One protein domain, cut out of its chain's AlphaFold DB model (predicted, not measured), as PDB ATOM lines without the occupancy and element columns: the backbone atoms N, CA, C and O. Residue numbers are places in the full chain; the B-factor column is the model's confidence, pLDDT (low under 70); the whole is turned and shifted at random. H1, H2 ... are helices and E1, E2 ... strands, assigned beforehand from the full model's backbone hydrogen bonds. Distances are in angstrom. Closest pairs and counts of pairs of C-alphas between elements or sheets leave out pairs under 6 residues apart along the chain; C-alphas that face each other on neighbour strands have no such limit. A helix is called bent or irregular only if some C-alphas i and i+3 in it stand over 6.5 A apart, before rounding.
ATOM      1  N   ASP A  52     474.003 370.224 398.133       94.94
ATOM      2  CA  ASP A  52     472.834 370.155 397.259       94.94
ATOM      3  C   ASP A  52     471.698 371.030 397.807       94.94
ATOM      4  O   ASP A  52     470.920 370.615 398.666       94.94
ATOM      5  N   LEU A  53     471.543 372.235 397.271       95.12
ATOM      6  CA  LEU A  53     470.455 373.141 397.617       95.12
ATOM      7  C   LEU A  53     469.205 372.866 396.767       95.12
ATOM      8  O   LEU A  53     469.262 372.873 395.539       95.12
ATOM      9  N   ILE A  54     468.049 372.702 397.406       93.88
ATOM     10  CA  ILE A  54     466.722 372.725 396.782       93.88
ATOM     11  C   ILE A  54     466.025 374.012 397.221       93.88
ATOM     12  O   ILE A  54     465.784 374.211 398.411       93.88
ATOM     13  N   THR A  55     465.687 374.875 396.263       93.06
ATOM     14  CA  THR A  55     465.098 376.188 396.551       93.06
ATOM     15  C   THR A  55     463.961 376.581 395.622       93.06
ATOM     16  O   THR A  55     463.764 376.007 394.552       93.06
ATOM     17  N   GLY A  56     463.166 377.558 396.044       90.00
ATOM     18  CA  GLY A  56     462.175 378.203 395.198       90.00
ATOM     19  C   GLY A  56     462.796 379.110 394.133       90.00
ATOM     20  O   GLY A  56     463.970 379.501 394.201       90.00
ATOM     21  N   ILE A  57     461.992 379.447 393.126       89.12
ATOM     22  CA  ILE A  57     462.315 380.530 392.195       89.12
ATOM     23  C   ILE A  57     462.205 381.895 392.893       89.12
ATOM     24  O   ILE A  57     461.296 382.082 393.710       89.12
ATOM     25  N   PRO A  58     463.098 382.846 392.564       84.62
ATOM     26  CA  PRO A  58     463.045 384.182 393.132       84.62
ATOM     27  C   PRO A  58     461.786 384.903 392.645       84.62
ATOM     28  O   PRO A  58     461.545 385.027 391.441       84.62
ATOM     29  N   HIS A  59     460.979 385.357 393.591       79.19
ATOM     30  CA  HIS A  59     459.732 386.083 393.344       79.19
ATOM     31  C   HIS A  59     459.518 387.219 394.347       79.19
ATOM     32  O   HIS A  59     458.729 388.129 394.091       79.19
ATOM     33  N   TYR A  60     460.205 387.176 395.486       72.19
ATOM     34  CA  TYR A  60     460.106 388.158 396.552       72.19
ATOM     35  C   TYR A  60     461.079 389.334 396.307       72.19
ATOM     36  O   TYR A  60     462.150 389.121 395.732       72.19
ATOM     37  N   PRO A  61     460.760 390.588 396.703       71.25
ATOM     38  CA  PRO A  61     459.559 391.061 397.415       71.25
ATOM     39  C   PRO A  61     458.352 391.370 396.524       71.25
ATOM     40  O   PRO A  61     457.276 391.672 397.028       71.25
ATOM     41  N   GLN A  62     458.515 391.311 395.203       78.06
ATOM     42  CA  GLN A  62     457.516 391.815 394.258       78.06
ATOM     43  C   GLN A  62     456.358 390.838 393.991       78.06
ATOM     44  O   GLN A  62     455.449 391.181 393.246       78.06
ATOM     45  N   TRP A  63     456.393 389.624 394.557       75.56
ATOM     46  CA  TRP A  63     455.457 388.520 394.279       75.56
ATOM     47  C   TRP A  63     455.335 388.176 392.788       75.56
ATOM     48  O   TRP A  63     454.319 387.672 392.315       75.56
ATOM     49  N   VAL A  64     456.398 388.441 392.030       74.62
ATOM     50  CA  VAL A  64     456.440 388.261 390.580       74.62
ATOM     51  C   VAL A  64     457.781 387.666 390.198       74.62
ATOM     52  O   VAL A  64     458.838 388.110 390.638       74.62
ATOM     53  N   ILE A  65     457.732 386.675 389.311       79.94
ATOM     54  CA  ILE A  65     458.915 386.085 388.691       79.94
ATOM     55  C   ILE A  65     459.477 387.105 387.694       79.94
ATOM     56  O   ILE A  65     459.023 387.195 386.548       79.94
ATOM     57  N   GLN A  66     460.432 387.917 388.142       77.75
ATOM     58  CA  GLN A  66     461.030 388.959 387.303       77.75
ATOM     59  C   GLN A  66     461.956 388.369 386.237       77.75
ATOM     60  O   GLN A  66     461.977 388.828 385.096       77.75
ATOM     61  N   ASP A  67     462.676 387.311 386.596       80.75
ATOM     62  CA  ASP A  67     463.658 386.683 385.728       80.75
ATOM     63  C   ASP A  67     462.978 385.805 384.662       80.75
ATOM     64  O   ASP A  67     462.243 384.853 384.954       80.75
ATOM     65  N   SER A  68     463.213 386.143 383.392       82.06
ATOM     66  CA  SER A  68     462.586 385.487 382.246       82.06
ATOM     67  C   SER A  68     462.958 384.006 382.137       82.06
ATOM     68  O   SER A  68     462.141 383.227 381.632       82.06
ATOM     69  N   ARG A  69     464.115 383.589 382.678       81.81
ATOM     70  CA  ARG A  69     464.568 382.188 382.639       81.81
ATOM     71  C   ARG A  69     463.637 381.239 383.389       81.81
ATOM     72  O   ARG A  69     463.563 380.060 383.051       81.81
ATOM     73  N   TYR A  70     462.881 381.756 384.358       81.50
ATOM     74  CA  TYR A  70     461.964 380.971 385.186       81.50
ATOM     75  C   TYR A  70     460.506 381.004 384.706       81.50
ATOM     76  O   TYR A  70     459.620 380.430 385.342       81.50
ATOM     77  N   ARG A  71     460.219 381.652 383.568       75.69
ATOM     78  CA  ARG A  71     458.842 381.779 383.052       75.69
ATOM     79  C   ARG A  71     458.277 380.475 382.485       75.69
ATOM     80  O   ARG A  71     457.062 380.264 382.531       75.69
ATOM     81  N   ARG A  72     459.129 379.595 381.948       78.19
ATOM     82  CA  ARG A  72     458.740 378.315 381.330       78.19
ATOM     83  C   ARG A  72     459.571 377.176 381.907       78.19
ATOM     84  O   ARG A  72     460.791 377.262 381.915       78.19
ATOM     85  N   GLY A  73     458.897 376.123 382.363       84.56
ATOM     86  CA  GLY A  73     459.519 374.997 383.058       84.56
ATOM     87  C   GLY A  73     459.027 374.846 384.496       84.56
ATOM     88  O   GLY A  73     458.279 375.685 385.009       84.56
ATOM     89  N   ILE A  74     459.428 373.733 385.105       85.62
ATOM     90  CA  ILE A  74     459.053 373.333 386.471       85.62
ATOM     91  C   ILE A  74     460.288 373.303 387.385       85.62
ATOM     92  O   ILE A  74     460.167 373.530 388.588       85.62
ATOM     93  N   MET A  75     461.476 373.053 386.822       91.12
ATOM     94  CA  MET A  75     462.721 372.906 387.568       91.12
ATOM     95  C   MET A  75     463.916 373.424 386.767       91.12
ATOM     96  O   MET A  75     463.976 373.228 385.554       91.12
ATOM     97  N   TRP A  76     464.886 374.015 387.463       93.00
ATOM     98  CA  TRP A  76     466.159 374.470 386.905       93.00
ATOM     99  C   TRP A  76     467.316 373.972 387.758       93.00
ATOM    100  O   TRP A  76     467.184 373.828 388.974       93.00
ATOM    101  N   ARG A  77     468.448 373.705 387.109       92.69
ATOM    102  CA  ARG A  77     469.699 373.324 387.763       92.69
ATOM    103  C   ARG A  77     470.712 374.433 387.538       92.69
ATOM    104  O   ARG A  77     470.912 374.864 386.407       92.69
ATOM    105  N   GLU A  78     471.315 374.886 388.618       92.56
ATOM    106  CA  GLU A  78     472.318 375.940 388.670       92.56
ATOM    107  C   GLU A  78     473.491 375.438 389.512       92.56
ATOM    108  O   GLU A  78     473.318 374.584 390.379       92.56
ATOM    109  N   THR A  79     474.679 375.982 389.281       91.62
ATOM    110  CA  THR A  79     475.861 375.686 390.095       91.62
ATOM    111  C   THR A  79     476.510 377.006 390.484       91.62
ATOM    112  O   THR A  79     476.698 377.872 389.628       91.62
ATOM    113  N   LYS A  80     476.841 377.174 391.766       87.31
ATOM    114  CA  LYS A  80     477.574 378.337 392.287       87.31
ATOM    115  C   LYS A  80     478.735 377.827 393.139       87.31
ATOM    116  O   LYS A  80     478.521 377.378 394.260       87.31
ATOM    117  N   GLY A  81     479.953 377.862 392.599       84.69
ATOM    118  CA  GLY A  81     481.106 377.222 393.244       84.69
ATOM    119  C   GLY A  81     480.879 375.716 393.410       84.69
ATOM    120  O   GLY A  81     480.508 375.050 392.447       84.69
ATOM    121  N   ASN A  82     481.029 375.206 394.636       83.75
ATOM    122  CA  ASN A  82     480.785 373.797 394.982       83.75
ATOM    123  C   ASN A  82     479.325 373.505 395.374       83.75
ATOM    124  O   ASN A  82     479.017 372.422 395.860       83.75
ATOM    125  N   VAL A  83     478.415 374.463 395.181       93.12
ATOM    126  CA  VAL A  83     476.997 374.305 395.515       93.12
ATOM    127  C   VAL A  83     476.210 373.960 394.259       93.12
ATOM    128  O   VAL A  83     476.160 374.747 393.308       93.12
ATOM    129  N   ARG A  84     475.527 372.814 394.278       95.00
ATOM    130  CA  ARG A  84     474.524 372.436 393.278       95.00
ATOM    131  C   ARG A  84     473.163 372.956 393.713       95.00
ATOM    132  O   ARG A  84     472.675 372.633 394.787       95.00
ATOM    133  N   ILE A  85     472.525 373.754 392.872       94.88
ATOM    134  CA  ILE A  85     471.274 374.446 393.176       94.88
ATOM    135  C   ILE A  85     470.177 373.908 392.260       94.88
ATOM    136  O   ILE A  85     470.271 373.966 391.036       94.88
ATOM    137  N   ARG A  86     469.096 373.405 392.847       94.56
ATOM    138  CA  ARG A  86     467.880 372.978 392.152       94.56
ATOM    139  C   ARG A  86     466.755 373.930 392.503       94.56
ATOM    140  O   ARG A  86     466.281 373.941 393.635       94.56
ATOM    141  N   ARG A  87     466.318 374.721 391.527       93.44
ATOM    142  CA  ARG A  87     465.174 375.619 391.693       93.44
ATOM    143  C   ARG A  87     463.899 374.957 391.225       93.44
ATOM    144  O   ARG A  87     463.899 374.366 390.149       93.44
ATOM    145  N   VAL A  88     462.818 375.097 391.984       91.69
ATOM    146  CA  VAL A  88     461.488 374.606 391.604       91.69
ATOM    147  C   VAL A  88     460.482 375.746 391.493       91.69
ATOM    148  O   VAL A  88     460.490 376.696 392.282       91.69
ATOM    149  N   ARG A  89     459.594 375.644 390.502       88.69
ATOM    150  CA  ARG A  89     458.494 376.588 390.294       88.69
ATOM    151  C   ARG A  89     457.344 376.271 391.244       88.69
ATOM    152  O   ARG A  89     456.417 375.556 390.880       88.69
ATOM    153  N   HIS A  90     457.417 376.805 392.454       82.88
ATOM    154  CA  HIS A  90     456.309 376.757 393.402       82.88
ATOM    155  C   HIS A  90     455.237 377.806 393.056       82.88
ATOM    156  O   HIS A  90     455.480 378.746 392.293       82.88
ATOM    157  N   ALA A  91     454.035 377.639 393.602       83.25
ATOM    158  CA  ALA A  91     452.922 378.557 393.392       83.25
ATOM    159  C   ALA A  91     453.182 379.916 394.062       83.25
ATOM    160  O   ALA A  91     453.047 380.040 395.272       83.25
ATOM    161  N   VAL A  92     453.515 380.944 393.281       80.81
ATOM    162  CA  VAL A  92     453.649 382.319 393.786       80.81
ATOM    163  C   VAL A  92     452.252 382.943 393.894       80.81
ATOM    164  O   VAL A  92     451.554 383.028 392.878       80.81
ATOM    165  N   PRO A  93     451.791 383.346 395.089       77.19
ATOM    166  CA  PRO A  93     450.471 383.936 395.246       77.19
ATOM    167  C   PRO A  93     450.457 385.368 394.700       77.19
ATOM    168  O   PRO A  93     451.419 386.114 394.845       77.19
ATOM    169  N   ALA A  94     449.330 385.765 394.108       72.62
ATOM    170  CA  ALA A  94     449.146 387.113 393.563       72.62
ATOM    171  C   ALA A  94     448.980 388.197 394.647       72.62
ATOM    172  O   ALA A  94     449.077 389.383 394.350       72.62
ATOM    173  N   ALA A  95     448.699 387.799 395.893       70.69
ATOM    174  CA  ALA A  95     448.537 388.697 397.029       70.69
ATOM    175  C   ALA A  95     449.168 388.090 398.298       70.69
ATOM    176  O   ALA A  95     449.052 386.875 398.504       70.69
ATOM    177  N   PRO A  96     449.775 388.912 399.176       70.44
ATOM    178  CA  PRO A  96     450.441 388.474 400.403       70.44
ATOM    179  C   PRO A  96     449.427 388.148 401.515       70.44
ATOM    180  O   PRO A  96     449.414 388.772 402.570       70.44
ATOM    181  N   ASN A  97     448.538 387.182 401.280       79.56
ATOM    182  CA  ASN A  97     447.603 386.687 402.290       79.56
ATOM    183  C   ASN A  97     448.047 385.321 402.841       79.56
ATOM    184  O   ASN A  97     448.803 384.585 402.202       79.56
ATOM    185  N   LEU A  98     447.569 384.976 404.041       78.88
ATOM    186  CA  LEU A  98     447.980 383.765 404.763       78.88
ATOM    187  C   LEU A  98     447.719 382.482 403.955       78.88
ATOM    188  O   LEU A  98     448.558 381.586 403.918       78.88
ATOM    189  N   ILE A  99     446.586 382.420 403.253       79.81
ATOM    190  CA  ILE A  99     446.206 381.272 402.414       79.81
ATOM    191  C   ILE A  99     447.144 381.144 401.208       79.81
ATOM    192  O   ILE A  99     447.558 380.043 400.850       79.81
ATOM    193  N   GLY A 100     447.492 382.263 400.577       81.31
ATOM    194  CA  GLY A 100     448.426 382.332 399.461       81.31
ATOM    195  C   GLY A 100     449.812 381.854 399.870       81.31
ATOM    196  O   GLY A 100     450.410 381.050 399.159       81.31
ATOM    197  N   ARG A 101     450.274 382.265 401.054       79.81
ATOM    198  CA  ARG A 101     451.535 381.800 401.637       79.81
ATOM    199  C   ARG A 101     451.515 380.302 401.956       79.81
ATOM    200  O   ARG A 101     452.433 379.594 401.561       79.81
ATOM    201  N   ALA A 102     450.440 379.792 402.557       80.81
ATOM    202  CA  ALA A 102     450.297 378.357 402.811       80.81
ATOM    203  C   ALA A 102     450.293 377.531 401.508       80.81
ATOM    204  O   ALA A 102     450.936 376.487 401.424       80.81
ATOM    205  N   ARG A 103     449.614 378.008 400.455       83.12
ATOM    206  CA  ARG A 103     449.622 377.362 399.127       83.12
ATOM    207  C   ARG A 103     451.004 377.380 398.480       83.12
ATOM    208  O   ARG A 103     451.385 376.392 397.857       83.12
ATOM    209  N   MET A 104     451.732 378.483 398.623       84.00
ATOM    210  CA  MET A 104     453.103 378.629 398.140       84.00
ATOM    211  C   MET A 104     454.016 377.580 398.764       84.00
ATOM    212  O   MET A 104     454.680 376.828 398.052       84.00
ATOM    213  N   GLU A 105     453.981 377.483 400.090       82.62
ATOM    214  CA  GLU A 105     454.799 376.551 400.857       82.62
ATOM    215  C   GLU A 105     454.403 375.095 400.588       82.62
ATOM    216  O   GLU A 105     455.275 374.262 400.352       82.62
ATOM    217  N   LEU A 106     453.106 374.785 400.510       84.06
ATOM    218  CA  LEU A 106     452.636 373.442 400.163       84.06
ATOM    219  C   LEU A 106     453.044 373.044 398.735       84.06
ATOM    220  O   LEU A 106     453.488 371.920 398.487       84.06
ATOM    221  N   SER A 107     452.943 373.972 397.779       86.81
ATOM    222  CA  SER A 107     453.404 373.746 396.408       86.81
ATOM    223  C   SER A 107     454.918 373.542 396.350       86.81
ATOM    224  O   SER A 107     455.389 372.689 395.604       86.81
ATOM    225  N   PHE A 108     455.689 374.289 397.138       88.81
ATOM    226  CA  PHE A 108     457.127 374.081 397.239       88.81
ATOM    227  C   PHE A 108     457.447 372.712 397.846       88.81
ATOM    228  O   PHE A 108     458.219 371.955 397.262       88.81
ATOM    229  N   ALA A 109     456.810 372.357 398.961       85.88
ATOM    230  CA  ALA A 109     457.026 371.099 399.663       85.88
ATOM    231  C   ALA A 109     456.717 369.879 398.788       85.88
ATOM    232  O   ALA A 109     457.501 368.934 398.748       85.88
ATOM    233  N   THR A 110     455.617 369.913 398.035       86.75
ATOM    234  CA  THR A 110     455.240 368.826 397.115       86.75
ATOM    235  C   THR A 110     456.247 368.643 395.976       86.75
ATOM    236  O   THR A 110     456.525 367.509 395.589       86.75
ATOM    237  N   LEU A 111     456.852 369.727 395.479       88.12
ATOM    238  CA  LEU A 111     457.906 369.674 394.458       88.12
ATOM    239  C   LEU A 111     459.281 369.304 395.035       88.12
ATOM    240  O   LEU A 111     460.071 368.635 394.368       88.12
ATOM    241  N   ALA A 112     459.575 369.717 396.268       87.50
ATOM    242  CA  ALA A 112     460.831 369.431 396.952       87.50
ATOM    243  C   ALA A 112     460.888 367.990 397.481       87.50
ATOM    244  O   ALA A 112     461.932 367.350 397.392       87.50
ATOM    245  N   ALA A 113     459.774 367.439 397.968       86.75
ATOM    246  CA  ALA A 113     459.688 366.093 398.536       86.75
ATOM    247  C   ALA A 113     460.336 364.983 397.678       86.75
ATOM    248  O   ALA A 113     461.167 364.243 398.212       86.75
ATOM    249  N   PRO A 114     460.041 364.840 396.368       88.19
ATOM    250  CA  PRO A 114     460.699 363.829 395.540       88.19
ATOM    251  C   PRO A 114     462.199 364.104 395.350       88.19
ATOM    252  O   PRO A 114     462.986 363.165 395.265       88.19
ATOM    253  N   LEU A 115     462.622 365.372 395.329       88.56
ATOM    254  CA  LEU A 115     464.031 365.759 395.192       88.56
ATOM    255  C   LEU A 115     464.846 365.457 396.452       88.56
ATOM    256  O   LEU A 115     466.013 365.075 396.339       88.56
ATOM    257  N   VAL A 116     464.226 365.622 397.622       87.31
ATOM    258  CA  VAL A 116     464.791 365.259 398.927       87.31
ATOM    259  C   VAL A 116     464.865 363.745 399.067       87.31
ATOM    260  O   VAL A 116     465.903 363.239 399.481       87.31
ATOM    261  N   ARG A 117     463.807 363.020 398.674       85.62
ATOM    262  CA  ARG A 117     463.775 361.547 398.676       85.62
ATOM    263  C   ARG A 117     464.804 360.928 397.730       85.62
ATOM    264  O   ARG A 117     465.357 359.882 398.039       85.62
ATOM    265  N   ALA A 118     465.060 361.564 396.589       87.69
ATOM    266  CA  ALA A 118     466.081 361.126 395.643       87.69
ATOM    267  C   ALA A 118     467.508 361.548 396.044       87.69
ATOM    268  O   ALA A 118     468.472 361.077 395.440       87.69
ATOM    269  N   SER A 119     467.661 362.455 397.017       85.88
ATOM    270  CA  SER A 119     468.976 362.899 397.477       85.88
ATOM    271  C   SER A 119     469.641 361.810 398.311       85.88
ATOM    272  O   SER A 119     469.053 361.298 399.262       85.88
ATOM    273  N   ARG A 120     470.899 361.512 397.980       86.69
ATOM    274  CA  ARG A 120     471.765 360.610 398.748       86.69
ATOM    275  C   ARG A 120     472.609 361.336 399.799       86.69
ATOM    276  O   ARG A 120     473.600 360.777 400.241       86.69
ATOM    277  N   ALA A 121     472.232 362.565 400.154       88.06
ATOM    278  CA  ALA A 121     472.952 363.344 401.148       88.06
ATOM    279  C   ALA A 121     472.930 362.673 402.528       88.06
ATOM    280  O   ALA A 121     471.879 362.173 402.950       88.06
ATOM    281  N   ASP A 122     474.063 362.739 403.224       88.00
ATOM    282  CA  ASP A 122     474.253 362.235 404.588       88.00
ATOM    283  C   ASP A 122     473.401 363.024 405.594       88.00
ATOM    284  O   ASP A 122     472.811 362.471 406.526       88.00
ATOM    285  N   VAL A 123     473.303 364.339 405.374       89.12
ATOM    286  CA  VAL A 123     472.576 365.272 406.240       89.12
ATOM    287  C   VAL A 123     471.586 366.081 405.423       89.12
ATOM    288  O   VAL A 123     471.919 366.578 404.344       89.12
ATOM    289  N   VAL A 124     470.376 366.261 405.961       89.44
ATOM    290  CA  VAL A 124     469.384 367.168 405.377       89.44
ATOM    291  C   VAL A 124     468.956 368.239 406.343       89.44
ATOM    292  O   VAL A 124     468.451 367.970 407.430       89.44
ATOM    293  N   ILE A 125     469.136 369.473 405.888       89.50
ATOM    294  CA  ILE A 125     468.797 370.677 406.623       89.50
ATOM    295  C   ILE A 125     467.602 371.300 405.926       89.50
ATOM    296  O   ILE A 125     467.703 371.755 404.787       89.50
ATOM    297  N   THR A 126     466.463 371.318 406.605       86.69
ATOM    298  CA  THR A 126     465.259 371.967 406.089       86.69
ATOM    299  C   THR A 126     465.047 373.269 406.842       86.69
ATOM    300  O   THR A 126     464.902 373.266 408.064       86.69
ATOM    301  N   VAL A 127     465.013 374.375 406.100       84.25
ATOM    302  CA  VAL A 127     464.671 375.701 406.610       84.25
ATOM    303  C   VAL A 127     463.288 376.073 406.094       84.25
ATOM    304  O   VAL A 127     463.105 376.491 404.946       84.25
ATOM    305  N   THR A 128     462.296 375.896 406.957       69.69
ATOM    306  CA  THR A 128     460.917 376.318 406.709       69.69
ATOM    307  C   THR A 128     460.692 377.672 407.369       69.69
ATOM    308  O   THR A 128     460.914 377.785 408.577       69.69
ATOM    309  N   PRO A 129     460.255 378.709 406.629       57.78
ATOM    310  CA  PRO A 129     459.756 379.906 407.285       57.78
ATOM    311  C   PRO A 129     458.548 379.510 408.142       57.78
ATOM    312  O   PRO A 129     457.717 378.722 407.696       57.78
ATOM    313  N   SER A 130     458.477 380.037 409.360       51.53
ATOM    314  CA  SER A 130     457.417 379.813 410.351       51.53
ATOM    315  C   SER A 130     456.014 380.222 409.866       51.53
ATOM    316  O   SER A 130     455.408 381.183 410.328       51.53
ATOM    317  N   SER A 131     455.435 379.478 408.928       48.00
ATOM    318  CA  SER A 131     453.989 379.314 408.879       48.00
ATOM    319  C   SER A 131     453.683 378.027 409.642       48.00
ATOM    320  O   SER A 131     454.395 377.037 409.506       48.00
ATOM    321  N   GLY A 132     452.667 378.028 410.505       43.47
ATOM    322  CA  GLY A 132     452.311 376.896 411.377       43.47
ATOM    323  C   GLY A 132     451.927 375.593 410.658       43.47
ATOM    324  O   GLY A 132     451.383 374.691 411.291       43.47
ATOM    325  N   LEU A 133     452.183 375.472 409.352       44.44
ATOM    326  CA  LEU A 133     452.130 374.218 408.628       44.44
ATOM    327  C   LEU A 133     453.401 373.427 408.950       44.44
ATOM    328  O   LEU A 133     454.362 373.407 408.185       44.44
ATOM    329  N   CYS A 134     453.382 372.769 410.111       45.97
ATOM    330  CA  CYS A 134     454.245 371.635 410.402       45.97
ATOM    331  C   CYS A 134     454.010 370.601 409.292       45.97
ATOM    332  O   CYS A 134     453.102 369.770 409.368       45.97
ATOM    333  N   LEU A 135     454.761 370.720 408.195       48.12
ATOM    334  CA  LEU A 135     454.895 369.637 407.242       48.12
ATOM    335  C   LEU A 135     455.391 368.465 408.082       48.12
ATOM    336  O   LEU A 135     456.376 368.642 408.809       48.12
ATOM    337  N   PRO A 136     454.719 367.302 408.048       45.41
ATOM    338  CA  PRO A 136     455.262 366.144 408.727       45.41
ATOM    339  C   PRO A 136     456.706 365.988 408.241       45.41
ATOM    340  O   PRO A 136     456.953 366.234 407.048       45.41
ATOM    341  N   PRO A 137     457.657 365.639 409.132       47.06
ATOM    342  CA  PRO A 137     459.009 365.340 408.696       47.06
ATOM    343  C   PRO A 137     458.886 364.435 407.475       47.06
ATOM    344  O   PRO A 137     458.038 363.534 407.445       47.06
ATOM    345  N   LEU A 138     459.643 364.736 406.420       48.41
ATOM    346  CA  LEU A 138     459.716 363.900 405.228       48.41
ATOM    347  C   LEU A 138     460.437 362.597 405.613       48.41
ATOM    348  O   LEU A 138     461.458 362.263 405.030       48.41
ATOM    349  N   SER A 139     459.888 361.844 406.572       41.16
ATOM    350  CA  SER A 139     460.352 360.548 407.028       41.16
ATOM    351  C   SER A 139     460.217 359.575 405.868       41.16
ATOM    352  O   SER A 139     459.212 358.895 405.660       41.16
ATOM    353  N   ALA A 140     461.251 359.556 405.044       37.56
ATOM    354  CA  ALA A 140     461.722 358.359 404.402       37.56
ATOM    355  C   ALA A 140     462.874 357.874 405.280       37.56
ATOM    356  O   ALA A 140     464.012 358.299 405.105       37.56
ATOM    357  N   THR A 141     462.562 357.027 406.262       38.25
ATOM    358  CA  THR A 141     463.569 356.316 407.048       38.25
ATOM    359  C   THR A 141     464.349 355.403 406.104       38.25
ATOM    360  O   THR A 141     463.941 354.280 405.819       38.25
ATOM    361  N   VAL A 142     465.458 355.912 405.581       36.09
ATOM    362  CA  VAL A 142     466.543 355.130 404.992       36.09
ATOM    363  C   VAL A 142     467.745 355.407 405.888       36.09
ATOM    364  O   VAL A 142     468.114 356.562 406.089       36.09
ATOM    365  N   GLY A 143     468.241 354.353 406.537       32.81
ATOM    366  CA  GLY A 143     469.141 354.432 407.687       32.81
ATOM    367  C   GLY A 143     470.370 355.319 407.479       32.81
ATOM    368  O   GLY A 143     471.001 355.276 406.427       32.81
ATOM    369  N   GLY A 144     470.705 356.096 408.514       43.34
ATOM    370  CA  GLY A 144     471.917 356.923 408.591       43.34
ATOM    371  C   GLY A 144     471.717 358.425 408.365       43.34
ATOM    372  O   GLY A 144     472.666 359.183 408.528       43.34
ATOM    373  N   ARG A 145     470.504 358.869 408.018       54.00
ATOM    374  CA  ARG A 145     470.224 360.268 407.673       54.00
ATOM    375  C   ARG A 145     469.883 361.115 408.898       54.00
ATOM    376  O   ARG A 145     468.930 360.804 409.611       54.00
ATOM    377  N   TRP A 146     470.618 362.205 409.107       47.00
ATOM    378  CA  TRP A 146     470.300 363.196 410.139       47.00
ATOM    379  C   TRP A 146     469.418 364.294 409.543       47.00
ATOM    380  O   TRP A 146     469.811 364.964 408.586       47.00
ATOM    381  N   GLU A 147     468.218 364.462 410.096       52.69
ATOM    382  CA  GLU A 147     467.294 365.531 409.717       52.69
ATOM    383  C   GLU A 147     467.341 366.641 410.766       52.69
ATOM    384  O   GLU A 147     467.033 366.427 411.938       52.69
ATOM    385  N   LEU A 148     467.725 367.840 410.332       52.03
ATOM    386  CA  LEU A 148     467.669 369.049 411.144       52.03
ATOM    387  C   LEU A 148     466.593 369.962 410.560       52.03
ATOM    388  O   LEU A 148     466.706 370.443 409.429       52.03
ATOM    389  N   SER A 149     465.526 370.171 411.328       50.62
ATOM    390  CA  SER A 149     464.468 371.122 411.000       50.62
ATOM    391  C   SER A 149     464.668 372.370 411.853       50.62
ATOM    392  O   SER A 149     464.460 372.338 413.065       50.62
ATOM    393  N   CYS A 150     465.117 373.456 411.226       47.03
ATOM    394  CA  CYS A 150     465.220 374.760 411.875       47.03
ATOM    395  C   CYS A 150     464.041 375.622 411.432       47.03
ATOM    396  O   CYS A 150     463.876 375.911 410.245       47.03
ATOM    397  N   THR A 151     463.236 376.038 412.406       47.31
ATOM    398  CA  THR A 151     462.198 377.053 412.215       47.31
ATOM    399  C   THR A 151     462.821 378.413 412.515       47.31
ATOM    400  O   THR A 151     463.375 378.590 413.599       47.31
ATOM    401  N   ILE A 152     462.768 379.338 411.553       44.00
ATOM    402  CA  ILE A 152     463.175 380.745 411.724       44.00
ATOM    403  C   ILE A 152     461.922 381.624 411.737       44.00
ATOM    404  O   ILE A 152     460.974 381.344 410.954       44.00
TER     405      ILE A 152
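AT A GLANCE: This is residues 52 to 152 of the 152 residues of the protein "Putative surface polysaccharide biosynthesis glycosyl transferase" of Rhodococcus sp. AW25M09 (UniProt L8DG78). A three-stranded sheet, E1 E3 E2, has one long, kinked helix, H1, packed slantwise over one face; beyond its edge strand E1, across a gap, a separate pair of strands, E4 and E5, runs in much the same direction as E1. Long links run from E1 to E2 and from E4 to E5. The printed part has 101 residues with one named helix and five named strands, in the order E1 E2 E3 H1 E4 E5; under half of the residues are in named elements. The larger sheet is mixed, the pair parallel, and the class is mixed, helices and strands. The whole is compact, with a radius of gyration of the C-alphas of 14.2 A and spans of 41 by 33 by 21 A.

IN THESE COORDINATES: Find C-alpha 52 at (472.834, 370.155, 397.259); from there E1 runs through residues 52 to 56, 13.5 A. Look next at E3, residues 83 to 88, 16.0 A, and at E2, residues 75 to 80, 16.5 A. H1, residues 98 to 117, begins at C-alpha 98, (447.980, 383.765, 404.763), and is 27.9 A long. It has a kink of 30 degrees near residue 111 and is only just irregular: C-alphas 111 and 114 are 6.6 A apart. E4, residues 123 to 128, measures 16.1 A, and E5, residues 146 to 151, measures 16.2 A and ends at C-alpha 151, (462.198, 377.053, 412.215).

HOW THE PARTS SIT: Start at the inner strand E3. Its neighbour E1 is parallel to it at 31 degrees, with N 86 and O 53 at 2.7 A, within hydrogen-bond range. On the other side of E3, E2 is antiparallel at 158 degrees, with N 85 and O 78 at 2.7 A; E2 and E3 form a hairpin. H1 is on this sheet, making two layers, a helix on one face of a sheet; its height over the sheet is 8.4 A. It lies over E1 and E3, slantwise to the strands at 43 degrees to E3 on the local plane. The closest C-alphas of H1 and E1 are those of Ala 112 and Ile 54, 6.8 A apart. In H1, 14 of 16 O i to N i+4 pairs are within hydrogen-bond range. E4 and E5 are parallel at 17 degrees, with N 126 and O 148 at 3.0 A. E1 and E4 are apart, and so are H1 and E5.

THE WHOLE: The two C-alphas farthest apart are those of Gln 62 and Gly 143, at 41.4 A. The printed part has no cut and ends at residue 152, the chain's last. The links E1 to E2, 18 residues, and E4 to E5, 17 residues, are long. The mean pLDDT of the printed part is 75.5; residues 128 to 152 are under 70.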